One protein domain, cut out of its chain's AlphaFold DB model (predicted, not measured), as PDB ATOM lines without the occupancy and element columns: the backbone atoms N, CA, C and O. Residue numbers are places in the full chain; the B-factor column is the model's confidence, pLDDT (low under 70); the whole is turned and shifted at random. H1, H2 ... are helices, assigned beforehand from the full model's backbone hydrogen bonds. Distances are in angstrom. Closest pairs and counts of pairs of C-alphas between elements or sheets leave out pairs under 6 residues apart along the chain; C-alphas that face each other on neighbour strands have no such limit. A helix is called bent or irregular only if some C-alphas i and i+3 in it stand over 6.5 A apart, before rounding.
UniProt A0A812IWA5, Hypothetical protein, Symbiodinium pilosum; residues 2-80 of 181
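What this domain is: This is residues 2 to 80 of the 181 residues of the protein "Hypothetical protein" of Symbiodinium pilosum (UniProt A0A812IWA5). One long helix, H1, packs with its first residues, 2 to 9, on a cluster of four shorter helices, H2 to H5, and then runs away from the cluster, so that the far part of H1 and the turn at Asn 22 make one end of the longest axis. Residues 22 to 31 fold back along H1 to H2, which runs opposite ways to it; H4 and H5 lie side by side as a hairpin, and H3, at the other end of the longest axis, makes a corner with H2 and meets H4 and H5 with its residues 47 to 52. The printed part has 79 residues with five named helices in the order H1, H2, H3, H4, H5 and no named strand; the class is all helix. It is compact, with a radius of gyration of the C-alphas of 12.6 A, and its outline, 41 by 21 by 18 A, is only just elongated.

Where its parts are: H1, residues 2 to 21, begins at C-alpha 2 at (1.177, 7.068, 19.655) and measures 28.6 A from first to last C-alpha. H2 is residues 32 to 38, 9.9 A. H3, residues 41 to 53, measures 18.3 A and ends at C-alpha 53 at (0.490, 21.148, 27.014). H4, residues 58 to 67, measures 16.0 A; it is irregular, but only just, with C-alphas 61 and 64 6.7 A apart. H5, residues 70 to 80, measures 15.6 A and ends at C-alpha 80 at (1.823, 19.203, 17.034).

How they stand to each other: The helix packing is part aligned, part crossed: of 7 touching pairs with a tilt, 3 are at a shallow tilt. H1 and H2 are a helical hairpin at a shallow tilt of 31 degrees, opposite ways; H1 touches H2 with residues 5 to 9 alone, and the closest C-alphas are those of Thr 6 and Trp 38, 5.5 A apart. H1 touches H3 with residues 2 to 6 alone, at a steep tilt of 58 degrees; the closest C-alphas, of Gly 2 and Met 45, are 5.0 A apart. H1 and H5 only just touch, with 3 pairs of C-alphas within 8 A, the closest being those of Leu 5 and Ala 72 at 6.1 A. H2 and H3 touch only at the corner by their link, about perpendicular at 85 degrees, with the C-alphas of Trp 38 and Ser 44 closest at 4.8 A. H2 touches H4, closest at the C-alphas of Leu 34 and Pro 64, 5.8 A. H3 touches H4 with residues 47 to 52 alone, closest at the C-alphas of Ala 51 and Trp 58, 4.7 A. H3 touches H5 with residues 48 to 52 alone, closest at the C-alphas of Ile 52 and Ile 80, 6.4 A. H4 and H5 are a helical hairpin at a shallow tilt of 16 degrees, opposite ways, closest at the C-alphas of Val 62 and Val 73, 5.9 A. H2 and H5 are apart. Every O i to N i+4 pair is within hydrogen-bond range in H1, H2, H3 and H5; in H4 3 of 6 are.

The domain as a whole: The two C-alphas farthest apart are those of Asn 22 and Thr 53, 41.6 A. The printed part has no cut. The links H2 to H3, H3 to H4 and H4 to H5 are tight, and the link H1 to H2, 10 residues, is short. The mean pLDDT of the printed part is 93.0, and no printed residue is under 70.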
ATOM      1  N   GLY A   2       0.497   7.860  18.605       88.31
ATOM      2  CA  GLY A   2       1.177   7.068  19.655       88.31
ATOM      3  C   GLY A   2       1.533   5.618  19.282       88.31
ATOM      4  O   GLY A   2       2.661   5.195  19.511       88.31
ATOM      5  N   VAL A   3       0.620   4.878  18.640       93.38
ATOM      6  CA  VAL A   3       0.881   3.498  18.170       93.38
ATOM      7  C   VAL A   3       2.018   3.455  17.146       93.38
ATOM      8  O   VAL A   3       2.984   2.733  17.343       93.38
ATOM      9  N   ILE A   4       1.926   4.280  16.096       93.81
ATOM     10  CA  ILE A   4       2.908   4.329  15.001       93.81
ATOM     11  C   ILE A   4       4.300   4.690  15.531       93.81
ATOM     12  O   ILE A   4       5.275   4.039  15.183       93.81
ATOM     13  N   LEU A   5       4.396   5.702  16.397       94.38
ATOM     14  CA  LEU A   5       5.676   6.130  16.968       94.38
ATOM     15  C   LEU A   5       6.293   5.038  17.846       94.38
ATOM     16  O   LEU A   5       7.476   4.747  17.709       94.38
ATOM     17  N   THR A   6       5.481   4.374  18.674       94.38
ATOM     18  CA  THR A   6       5.950   3.243  19.493       94.38
ATOM     19  C   THR A   6       6.448   2.097  18.614       94.38
ATOM     20  O   THR A   6       7.494   1.524  18.901       94.38
ATOM     21  N   GLN A   7       5.730   1.770  17.534       93.94
ATOM     22  CA  GLN A   7       6.128   0.719  16.592       93.94
ATOM     23  C   GLN A   7       7.458   1.054  15.913       93.94
ATOM     24  O   GLN A   7       8.378   0.247  15.970       93.94
ATOM     25  N   LEU A   8       7.603   2.270  15.376       94.31
ATOM     26  CA  LEU A   8       8.845   2.719  14.736       94.31
ATOM     27  C   LEU A   8      10.047   2.659  15.688       94.31
ATOM     28  O   LEU A   8      11.124   2.222  15.289       94.31
ATOM     29  N   VAL A   9       9.868   3.074  16.944       94.31
ATOM     30  CA  VAL A   9      10.934   3.009  17.954       94.31
ATOM     31  C   VAL A   9      11.251   1.564  18.336       94.31
ATOM     32  O   VAL A   9      12.420   1.195  18.388       94.31
ATOM     33  N   THR A  10      10.232   0.732  18.555       93.12
ATOM     34  CA  THR A  10      10.419  -0.680  18.927       93.12
ATOM     35  C   THR A  10      11.145  -1.452  17.825       93.12
ATOM     36  O   THR A  10      12.087  -2.191  18.115       93.12
ATOM     37  N   ASP A  11      10.762  -1.240  16.564       93.00
ATOM     38  CA  ASP A  11      11.402  -1.872  15.406       93.00
ATOM     39  C   ASP A  11      12.866  -1.435  15.275       93.00
ATOM     40  O   ASP A  11      13.745  -2.263  15.031       93.00
ATOM     41  N   TYR A  12      13.146  -0.151  15.512       93.75
ATOM     42  CA  TYR A  12      14.505   0.380  15.511       93.75
ATOM     43  C   TYR A  12      15.374  -0.218  16.624       93.75
ATOM     44  O   TYR A  12      16.483  -0.678  16.353       93.75
ATOM     45  N   CYS A  13      14.877  -0.285  17.862       92.94
ATOM     46  CA  CYS A  13      15.633  -0.889  18.965       92.94
ATOM     47  C   CYS A  13      15.872  -2.387  18.742       92.94
ATOM     48  O   CYS A  13      16.953  -2.897  19.035       92.94
ATOM     49  N   ARG A  14      14.889  -3.098  18.174       92.69
ATOM     50  CA  ARG A  14      15.054  -4.503  17.790       92.69
ATOM     51  C   ARG A  14      16.142  -4.661  16.730       92.69
ATOM     52  O   ARG A  14      16.981  -5.547  16.859       92.69
ATOM     53  N   PHE A  15      16.144  -3.809  15.705       91.94
ATOM     54  CA  PHE A  15      17.167  -3.827  14.660       91.94
ATOM     55  C   PHE A  15      18.577  -3.636  15.238       91.94
ATOM     56  O   PHE A  15      19.477  -4.414  14.918       91.94
ATOM     57  N   LEU A  16      18.754  -2.661  16.136       91.19
ATOM     58  CA  LEU A  16      20.035  -2.425  16.808       91.19
ATOM     59  C   LEU A  16      20.489  -3.629  17.645       91.19
ATOM     60  O   LEU A  16      21.651  -4.025  17.558       91.19
ATOM     61  N   ALA A  17      19.584  -4.238  18.417       91.69
ATOM     62  CA  ALA A  17      19.904  -5.392  19.260       91.69
ATOM     63  C   ALA A  17      20.346  -6.614  18.434       91.69
ATOM     64  O   ALA A  17      21.375  -7.225  18.732       91.69
ATOM     65  N   VAL A  18      19.618  -6.922  17.354       92.56
ATOM     66  CA  VAL A  18      19.956  -8.026  16.439       92.56
ATOM     67  C   VAL A  18      21.312  -7.790  15.775       92.56
ATOM     68  O   VAL A  18      22.115  -8.716  15.671       92.56
ATOM     69  N   GLN A  19      21.603  -6.553  15.360       90.38
ATOM     70  CA  GLN A  19      22.880  -6.212  14.731       90.38
ATOM     71  C   GLN A  19      24.058  -6.295  15.713       90.38
ATOM     72  O   GLN A  19      25.130  -6.764  15.338       90.38
ATOM     73  N   ALA A  20      23.871  -5.859  16.961       91.12
ATOM     74  CA  ALA A  20      24.926  -5.844  17.971       91.12
ATOM     75  C   ALA A  20      25.290  -7.248  18.482       91.12
ATOM     76  O   ALA A  20      26.465  -7.535  18.706       91.12
ATOM     77  N   GLN A  21      24.295  -8.120  18.666       91.31
ATOM     78  CA  GLN A  21      24.489  -9.468  19.221       91.31
ATOM     79  C   GLN A  21      24.613 -10.553  18.143       91.31
ATOM     80  O   GLN A  21      24.964 -11.689  18.456       91.31
ATOM     81  N   ASN A  22      24.337 -10.210  16.878       91.12
ATOM     82  CA  ASN A  22      24.236 -11.150  15.762       91.12
ATOM     83  C   ASN A  22      23.275 -12.325  16.057       91.12
ATOM     84  O   ASN A  22      23.491 -13.451  15.608       91.12
ATOM     85  N   ASP A  23      22.217 -12.053  16.828       91.06
ATOM     86  CA  ASP A  23      21.180 -13.006  17.226       91.06
ATOM     87  C   ASP A  23      19.800 -12.427  16.896       91.06
ATOM     88  O   ASP A  23      19.441 -11.330  17.320       91.06
ATOM     89  N   VAL A  24      18.998 -13.182  16.145       88.62
ATOM     90  CA  VAL A  24      17.634 -12.797  15.748       88.62
ATOM     91  C   VAL A  24      16.677 -12.761  16.951       88.62
ATOM     92  O   VAL A  24      15.647 -12.081  16.902       88.62
ATOM     93  N   ASN A  25      17.026 -13.463  18.032       90.00
ATOM     94  CA  ASN A  25      16.268 -13.517  19.282       90.00
ATOM     95  C   ASN A  25      16.801 -12.553  20.354       90.00
ATOM     96  O   ASN A  25      16.337 -12.612  21.495       90.00
ATOM     97  N   ALA A  26      17.740 -11.665  20.004       89.19
ATOM     98  CA  ALA A  26      18.240 -10.637  20.908       89.19
ATOM     99  C   ALA A  26      17.082  -9.811  21.495       89.19
ATOM    100  O   ALA A  26      16.179  -9.363  20.776       89.19
ATOM    101  N   VAL A  27      17.107  -9.602  22.812       87.69
ATOM    102  CA  VAL A  27      16.113  -8.772  23.503       87.69
ATOM    103  C   VAL A  27      16.302  -7.314  23.063       87.69
ATOM    104  O   VAL A  27      17.421  -6.810  23.166       87.69
ATOM    105  N   PRO A  28      15.252  -6.619  22.583       86.12
ATOM    106  CA  PRO A  28      15.370  -5.224  22.172       86.12
ATOM    107  C   PRO A  28      15.811  -4.341  23.341       86.12
ATOM    108  O   PRO A  28      15.130  -4.279  24.364       86.12
ATOM    109  N   GLU A  29      16.915  -3.619  23.164       86.62
ATOM    110  CA  GLU A  29      17.397  -2.621  24.117       86.62
ATOM    111  C   GLU A  29      17.389  -1.248  23.439       86.62
ATOM    112  O   GLU A  29      17.985  -1.050  22.380       86.62
ATOM    113  N   CYS A  30      16.645  -0.304  24.019       89.25
ATOM    114  CA  CYS A  30      16.535   1.053  23.495       89.25
ATOM    115  C   CYS A  30      17.493   2.001  24.228       89.25
ATOM    116  O   CYS A  30      17.639   1.888  25.445       89.25
ATOM    117  N   PRO A  31      18.049   3.017  23.541       91.25
ATOM    118  CA  PRO A  31      18.685   4.153  24.200       91.25
ATOM    119  C   PRO A  31      17.769   4.783  25.259       91.25
ATOM    120  O   PRO A  31      16.557   4.880  25.046       91.25
ATOM    121  N   ALA A  32      18.348   5.260  26.366       91.19
ATOM    122  CA  ALA A  32      17.606   5.754  27.532       91.19
ATOM    123  C   ALA A  32      16.538   6.806  27.179       91.19
ATOM    124  O   ALA A  32      15.413   6.729  27.666       91.19
ATOM    125  N   GLU A  33      16.849   7.735  26.272       90.94
ATOM    126  CA  GLU A  33      15.907   8.778  25.843       90.94
ATOM    127  C   GLU A  33      14.712   8.216  25.055       90.94
ATOM    128  O   GLU A  33      13.565   8.615  25.267       90.94
ATOM    129  N   LEU A  34      14.947   7.226  24.185       93.19
ATOM    130  CA  LEU A  34      13.873   6.529  23.468       93.19
ATOM    131  C   LEU A  34      13.026   5.693  24.429       93.19
ATOM    132  O   LEU A  34      11.799   5.681  24.326       93.19
ATOM    133  N   GLN A  35      13.658   5.042  25.404       92.25
ATOM    134  CA  GLN A  35      12.957   4.266  26.422       92.25
ATOM    135  C   GLN A  35      12.103   5.157  27.337       92.25
ATOM    136  O   GLN A  35      10.980   4.795  27.695       92.25
ATOM    137  N   ARG A  36      12.598   6.347  27.683       93.12
ATOM    138  CA  ARG A  36      11.885   7.309  28.525       93.12
ATOM    139  C   ARG A  36      10.609   7.820  27.863       93.12
ATOM    140  O   ARG A  36       9.578   7.896  28.524       93.12
ATOM    141  N   HIS A  37      10.676   8.154  26.578       94.06
ATOM    142  CA  HIS A  37       9.596   8.870  25.894       94.06
ATOM    143  C   HIS A  37       8.701   7.988  25.013       94.06
ATOM    144  O   HIS A  37       7.539   8.335  24.793       94.06
ATOM    145  N   TRP A  38       9.216   6.851  24.533       95.19
ATOM    146  CA  TRP A  38       8.609   6.079  23.441       95.19
ATOM    147  C   TRP A  38       8.573   4.557  23.687       95.19
ATOM    148  O   TRP A  38       8.326   3.788  22.761       95.19
ATOM    149  N   SER A  39       8.792   4.102  24.928       90.62
ATOM    150  CA  SER A  39       8.847   2.667  25.287       90.62
ATOM    151  C   SER A  39       7.526   1.909  25.166       90.62
ATOM    152  O   SER A  39       7.518   0.682  25.098       90.62
ATOM    153  N   SER A  40       6.393   2.606  25.195       93.81
ATOM    154  CA  SER A  40       5.072   1.986  25.122       93.81
ATOM    155  C   SER A  40       4.061   2.945  24.520       93.81
ATOM    156  O   SER A  40       4.263   4.156  24.516       93.81
ATOM    157  N   ILE A  41       2.925   2.411  24.070       95.06
ATOM    158  CA  ILE A  41       1.842   3.217  23.492       95.06
ATOM    159  C   ILE A  41       1.378   4.292  24.484       95.06
ATOM    160  O   ILE A  41       1.210   5.445  24.095       95.06
ATOM    161  N   GLY A  42       1.222   3.929  25.764       95.69
ATOM    162  CA  GLY A  42       0.823   4.858  26.820       95.69
ATOM    163  C   GLY A  42       1.849   5.966  27.047       95.69
ATOM    164  O   GLY A  42       1.471   7.134  27.100       95.69
ATOM    165  N   GLN A  43       3.142   5.626  27.094       95.00
ATOM    166  CA  GLN A  43       4.210   6.623  27.231       95.00
ATOM    167  C   GLN A  43       4.299   7.536  26.009       95.00
ATOM    168  O   GLN A  43       4.350   8.749  26.160       95.00
ATOM    169  N   SER A  44       4.194   6.989  24.800       95.94
ATOM    170  CA  SER A  44       4.162   7.776  23.565       95.94
ATOM    171  C   SER A  44       2.977   8.746  23.536       95.94
ATOM    172  O   SER A  44       3.124   9.897  23.133       95.94
ATOM    173  N   MET A  45       1.791   8.313  23.976       95.62
ATOM    174  CA  MET A  45       0.625   9.195  24.106       95.62
ATOM    175  C   MET A  45       0.846  10.291  25.154       95.62
ATOM    176  O   MET A  45       0.483  11.440  24.907       95.62
ATOM    177  N   LEU A  46       1.460   9.955  26.290       96.06
ATOM    178  CA  LEU A  46       1.766  10.908  27.355       96.06
ATOM    179  C   LEU A  46       2.823  11.935  26.922       96.06
ATOM    180  O   LEU A  46       2.632  13.128  27.135       96.06
ATOM    181  N   THR A  47       3.886  11.503  26.243       96.00
ATOM    182  CA  THR A  47       4.911  12.380  25.658       96.00
ATOM    183  C   THR A  47       4.292  13.366  24.668       96.00
ATOM    184  O   THR A  47       4.560  14.564  24.742       96.00
ATOM    185  N   LEU A  48       3.414  12.893  23.774       95.19
ATOM    186  CA  LEU A  48       2.693  13.760  22.836       95.19
ATOM    187  C   LEU A  48       1.791  14.769  23.561       95.19
ATOM    188  O   LEU A  48       1.746  15.935  23.174       95.19
ATOM    189  N   PHE A  49       1.111  14.342  24.628       94.50
ATOM    190  CA  PHE A  49       0.311  15.231  25.466       94.50
ATOM    191  C   PHE A  49       1.172  16.302  26.151       94.50
ATOM    192  O   PHE A  49       0.835  17.486  26.083       94.50
ATOM    193  N   TYR A  50       2.306  15.930  26.752       95.19
ATOM    194  CA  TYR A  50       3.237  16.885  27.358       95.19
ATOM    195  C   TYR A  50       3.796  17.882  26.343       95.19
ATOM    196  O   TYR A  50       3.891  19.068  26.660       95.19
ATOM    197  N   ALA A  51       4.086  17.438  25.119       94.38
ATOM    198  CA  ALA A  51       4.608  18.301  24.062       94.38
ATOM    199  C   ALA A  51       3.631  19.419  23.645       94.38
ATOM    200  O   ALA A  51       4.076  20.500  23.266       94.38
ATOM    201  N   ILE A  52       2.311  19.193  23.723       93.00
ATOM    202  CA  ILE A  52       1.297  20.205  23.357       93.00
ATOM    203  C   ILE A  52       0.775  21.008  24.553       93.00
ATOM    204  O   ILE A  52       0.230  22.092  24.371       93.00
ATOM    205  N   THR A  53       0.933  20.489  25.771       92.19
ATOM    206  CA  THR A  53       0.490  21.148  27.014       92.19
ATOM    207  C   THR A  53       1.611  21.888  27.742       92.19
ATOM    208  O   THR A  53       1.406  22.360  28.857       92.19
ATOM    209  N   ASN A  54       2.784  22.013  27.112       89.19
ATOM    210  CA  ASN A  54       3.977  22.636  27.690       89.19
ATOM    211  C   ASN A  54       4.503  21.918  28.954       89.19
ATOM    212  O   ASN A  54       5.093  22.541  29.832       89.19
ATOM    213  N   GLY A  55       4.282  20.602  29.053       92.69
ATOM    214  CA  GLY A  55       4.858  19.745  30.100       92.69
ATOM    215  C   GLY A  55       6.260  19.221  29.765       92.69
ATOM    216  O   GLY A  55       6.976  18.770  30.653       92.69
ATOM    217  N   LEU A  56       6.645  19.279  28.488       94.19
ATOM    218  CA  LEU A  56       7.954  18.894  27.958       94.19
ATOM    219  C   LEU A  56       8.242  19.764  26.729       94.19
ATOM    220  O   LEU A  56       7.323  20.013  25.941       94.19
ATOM    221  N   ALA A  57       9.491  20.193  26.519       94.62
ATOM    222  CA  ALA A  57       9.830  20.850  25.264       94.62
ATOM    223  C   ALA A  57       9.656  19.856  24.109       94.62
ATOM    224  O   ALA A  57      10.182  18.744  24.130       94.62
ATOM    225  N   TRP A  58       8.927  20.247  23.066       93.06
ATOM    226  CA  TRP A  58       8.687  19.365  21.921       93.06
ATOM    227  C   TRP A  58       9.989  18.914  21.238       93.06
ATOM    228  O   TRP A  58      10.023  17.833  20.653       93.06
ATOM    229  N   SER A  59      11.069  19.698  21.343       93.75
ATOM    230  CA  SER A  59      12.406  19.312  20.883       93.75
ATOM    231  C   SER A  59      12.934  18.079  21.618       93.75
ATOM    232  O   SER A  59      13.431  17.168  20.966       93.75
ATOM    233  N   GLU A  60      12.733  17.983  22.935       94.12
ATOM    234  CA  GLU A  60      13.150  16.825  23.741       94.12
ATOM    235  C   GLU A  60      12.406  15.545  23.331       94.12
ATOM    236  O   GLU A  60      12.975  14.459  23.339       94.12
ATOM    237  N   ALA A  61      11.148  15.663  22.895       93.94
ATOM    238  CA  ALA A  61      10.403  14.530  22.350       93.94
ATOM    239  C   ALA A  61      10.923  14.098  20.963       93.94
ATOM    240  O   ALA A  61      10.927  12.908  20.637       93.94
ATOM    241  N   VAL A  62      11.336  15.060  20.132       95.56
ATOM    242  CA  VAL A  62      11.714  14.848  18.725       95.56
ATOM    243  C   VAL A  62      13.167  14.412  18.557       95.56
ATOM    244  O   VAL A  62      13.451  13.580  17.695       95.56
ATOM    245  N   ASP A  63      14.093  14.957  19.340       95.12
ATOM    246  CA  ASP A  63      15.528  14.735  19.154       95.12
ATOM    247  C   ASP A  63      15.936  13.251  19.221       95.12
ATOM    248  O   ASP A  63      16.663  12.816  18.321       95.12
ATOM    249  N   PRO A  64      15.400  12.420  20.140       93.94
ATOM    250  CA  PRO A  64      15.661  10.978  20.148       93.94
ATOM    251  C   PRO A  64      15.139  10.255  18.898       93.94
ATOM    252  O   PRO A  64      15.679   9.225  18.503       93.94
ATOM    253  N   LEU A  65      14.099  10.780  18.243       95.12
ATOM    254  CA  LEU A  65      13.516  10.175  17.040       95.12
ATOM    255  C   LEU A  65      14.325  10.464  15.771       95.12
ATOM    256  O   LEU A  65      14.143   9.771  14.766       95.12
ATOM    257  N   ARG A  66      15.236  11.446  15.796       94.44
ATOM    258  CA  ARG A  66      16.082  11.777  14.637       94.44
ATOM    259  C   ARG A  66      16.990  10.618  14.232       94.44
ATOM    260  O   ARG A  66      17.234  10.445  13.042       94.44
ATOM    261  N   SER A  67      17.463   9.824  15.196       90.88
ATOM    262  CA  SER A  67      18.270   8.627  14.929       90.88
ATOM    263  C   SER A  67      17.436   7.425  14.478       90.88
ATOM    264  O   SER A  67      17.992   6.487  13.915       90.88
ATOM    265  N   VAL A  68      16.118   7.457  14.711       92.50
ATOM    266  CA  VAL A  68      15.175   6.386  14.358       92.50
ATOM    267  C   VAL A  68      14.742   6.518  12.901       92.50
ATOM    268  O   VAL A  68      14.960   5.616  12.096       92.50
ATOM    269  N   SER A  69      14.089   7.632  12.553       92.69
ATOM    270  CA  SER A  69      13.579   7.870  11.202       92.69
ATOM    271  C   SER A  69      13.107   9.311  11.016       92.69
ATOM    272  O   SER A  69      12.413   9.871  11.866       92.69
ATOM    273  N   VAL A  70      13.361   9.875   9.832       93.75
ATOM    274  CA  VAL A  70      12.787  11.164   9.403       93.75
ATOM    275  C   VAL A  70      11.253  11.122   9.419       93.75
ATOM    276  O   VAL A  70      10.604  12.118   9.737       93.75
ATOM    277  N   LEU A  71      10.660   9.957   9.140       93.19
ATOM    278  CA  LEU A  71       9.212   9.778   9.170       93.19
ATOM    279  C   LEU A  71       8.652   9.906  10.594       93.19
ATOM    280  O   LEU A  71       7.603  10.519  10.780       93.19
ATOM    281  N   ALA A  72       9.358   9.381  11.603       93.88
ATOM    282  CA  ALA A  72       8.951   9.493  13.006       93.88
ATOM    283  C   ALA A  72       8.924  10.960  13.458       93.88
ATOM    284  O   ALA A  72       7.946  11.409  14.057       93.88
ATOM    285  N   VAL A  73       9.950  11.729  13.078       95.62
ATOM    286  CA  VAL A  73       9.994  13.184  13.291       95.62
ATOM    287  C   VAL A  73       8.808  13.864  12.606       95.62
ATOM    288  O   VAL A  73       8.077  14.621  13.248       95.62
ATOM    289  N   GLY A  74       8.556  13.544  11.332       95.12
ATOM    290  CA  GLY A  74       7.416  14.075  10.581       95.12
ATOM    291  C   GLY A  74       6.071  13.811  11.265       95.12
ATOM    292  O   GLY A  74       5.244  14.715  11.358       95.12
ATOM    293  N   PHE A  75       5.862  12.613  11.821       95.06
ATOM    294  CA  PHE A  75       4.639  12.283  12.560       95.06
ATOM    295  C   PHE A  75       4.446  13.137  13.817       95.06
ATOM    296  O   PHE A  75       3.321  13.577  14.067       95.06
ATOM    297  N   VAL A  76       5.503  13.382  14.598       95.12
ATOM    298  CA  VAL A  76       5.411  14.242  15.793       95.12
ATOM    299  C   VAL A  76       5.116  15.688  15.401       95.12
ATOM    300  O   VAL A  76       4.222  16.303  15.978       95.12
ATOM    301  N   ILE A  77       5.792  16.216  14.377       94.75
ATOM    302  CA  ILE A  77       5.552  17.582  13.892       94.75
ATOM    303  C   ILE A  77       4.121  17.739  13.362       94.75
ATOM    304  O   ILE A  77       3.430  18.682  13.744       94.75
ATOM    305  N   CYS A  78       3.632  16.796  12.552       94.75
ATOM    306  CA  CYS A  78       2.248  16.806  12.070       94.75
ATOM    307  C   CYS A  78       1.235  16.754  13.220       94.75
ATOM    308  O   CYS A  78       0.238  17.472  13.181       94.75
ATOM    309  N   TYR A  79       1.490  15.940  14.251       94.00
ATOM    310  CA  TYR A  79       0.645  15.904  15.444       94.00
ATOM    311  C   TYR A  79       0.589  17.271  16.126       94.00
ATOM    312  O   TYR A  79      -0.502  17.781  16.363       94.00
ATOM    313  N   ILE A  80       1.746  17.889  16.383       92.75
ATOM    314  CA  ILE A  80       1.823  19.203  17.034       92.75
ATOM    315  C   ILE A  80       1.083  20.253  16.205       92.75
ATOM    316  O   ILE A  80       0.294  21.008  16.764       92.75
TER     317      ILE A  80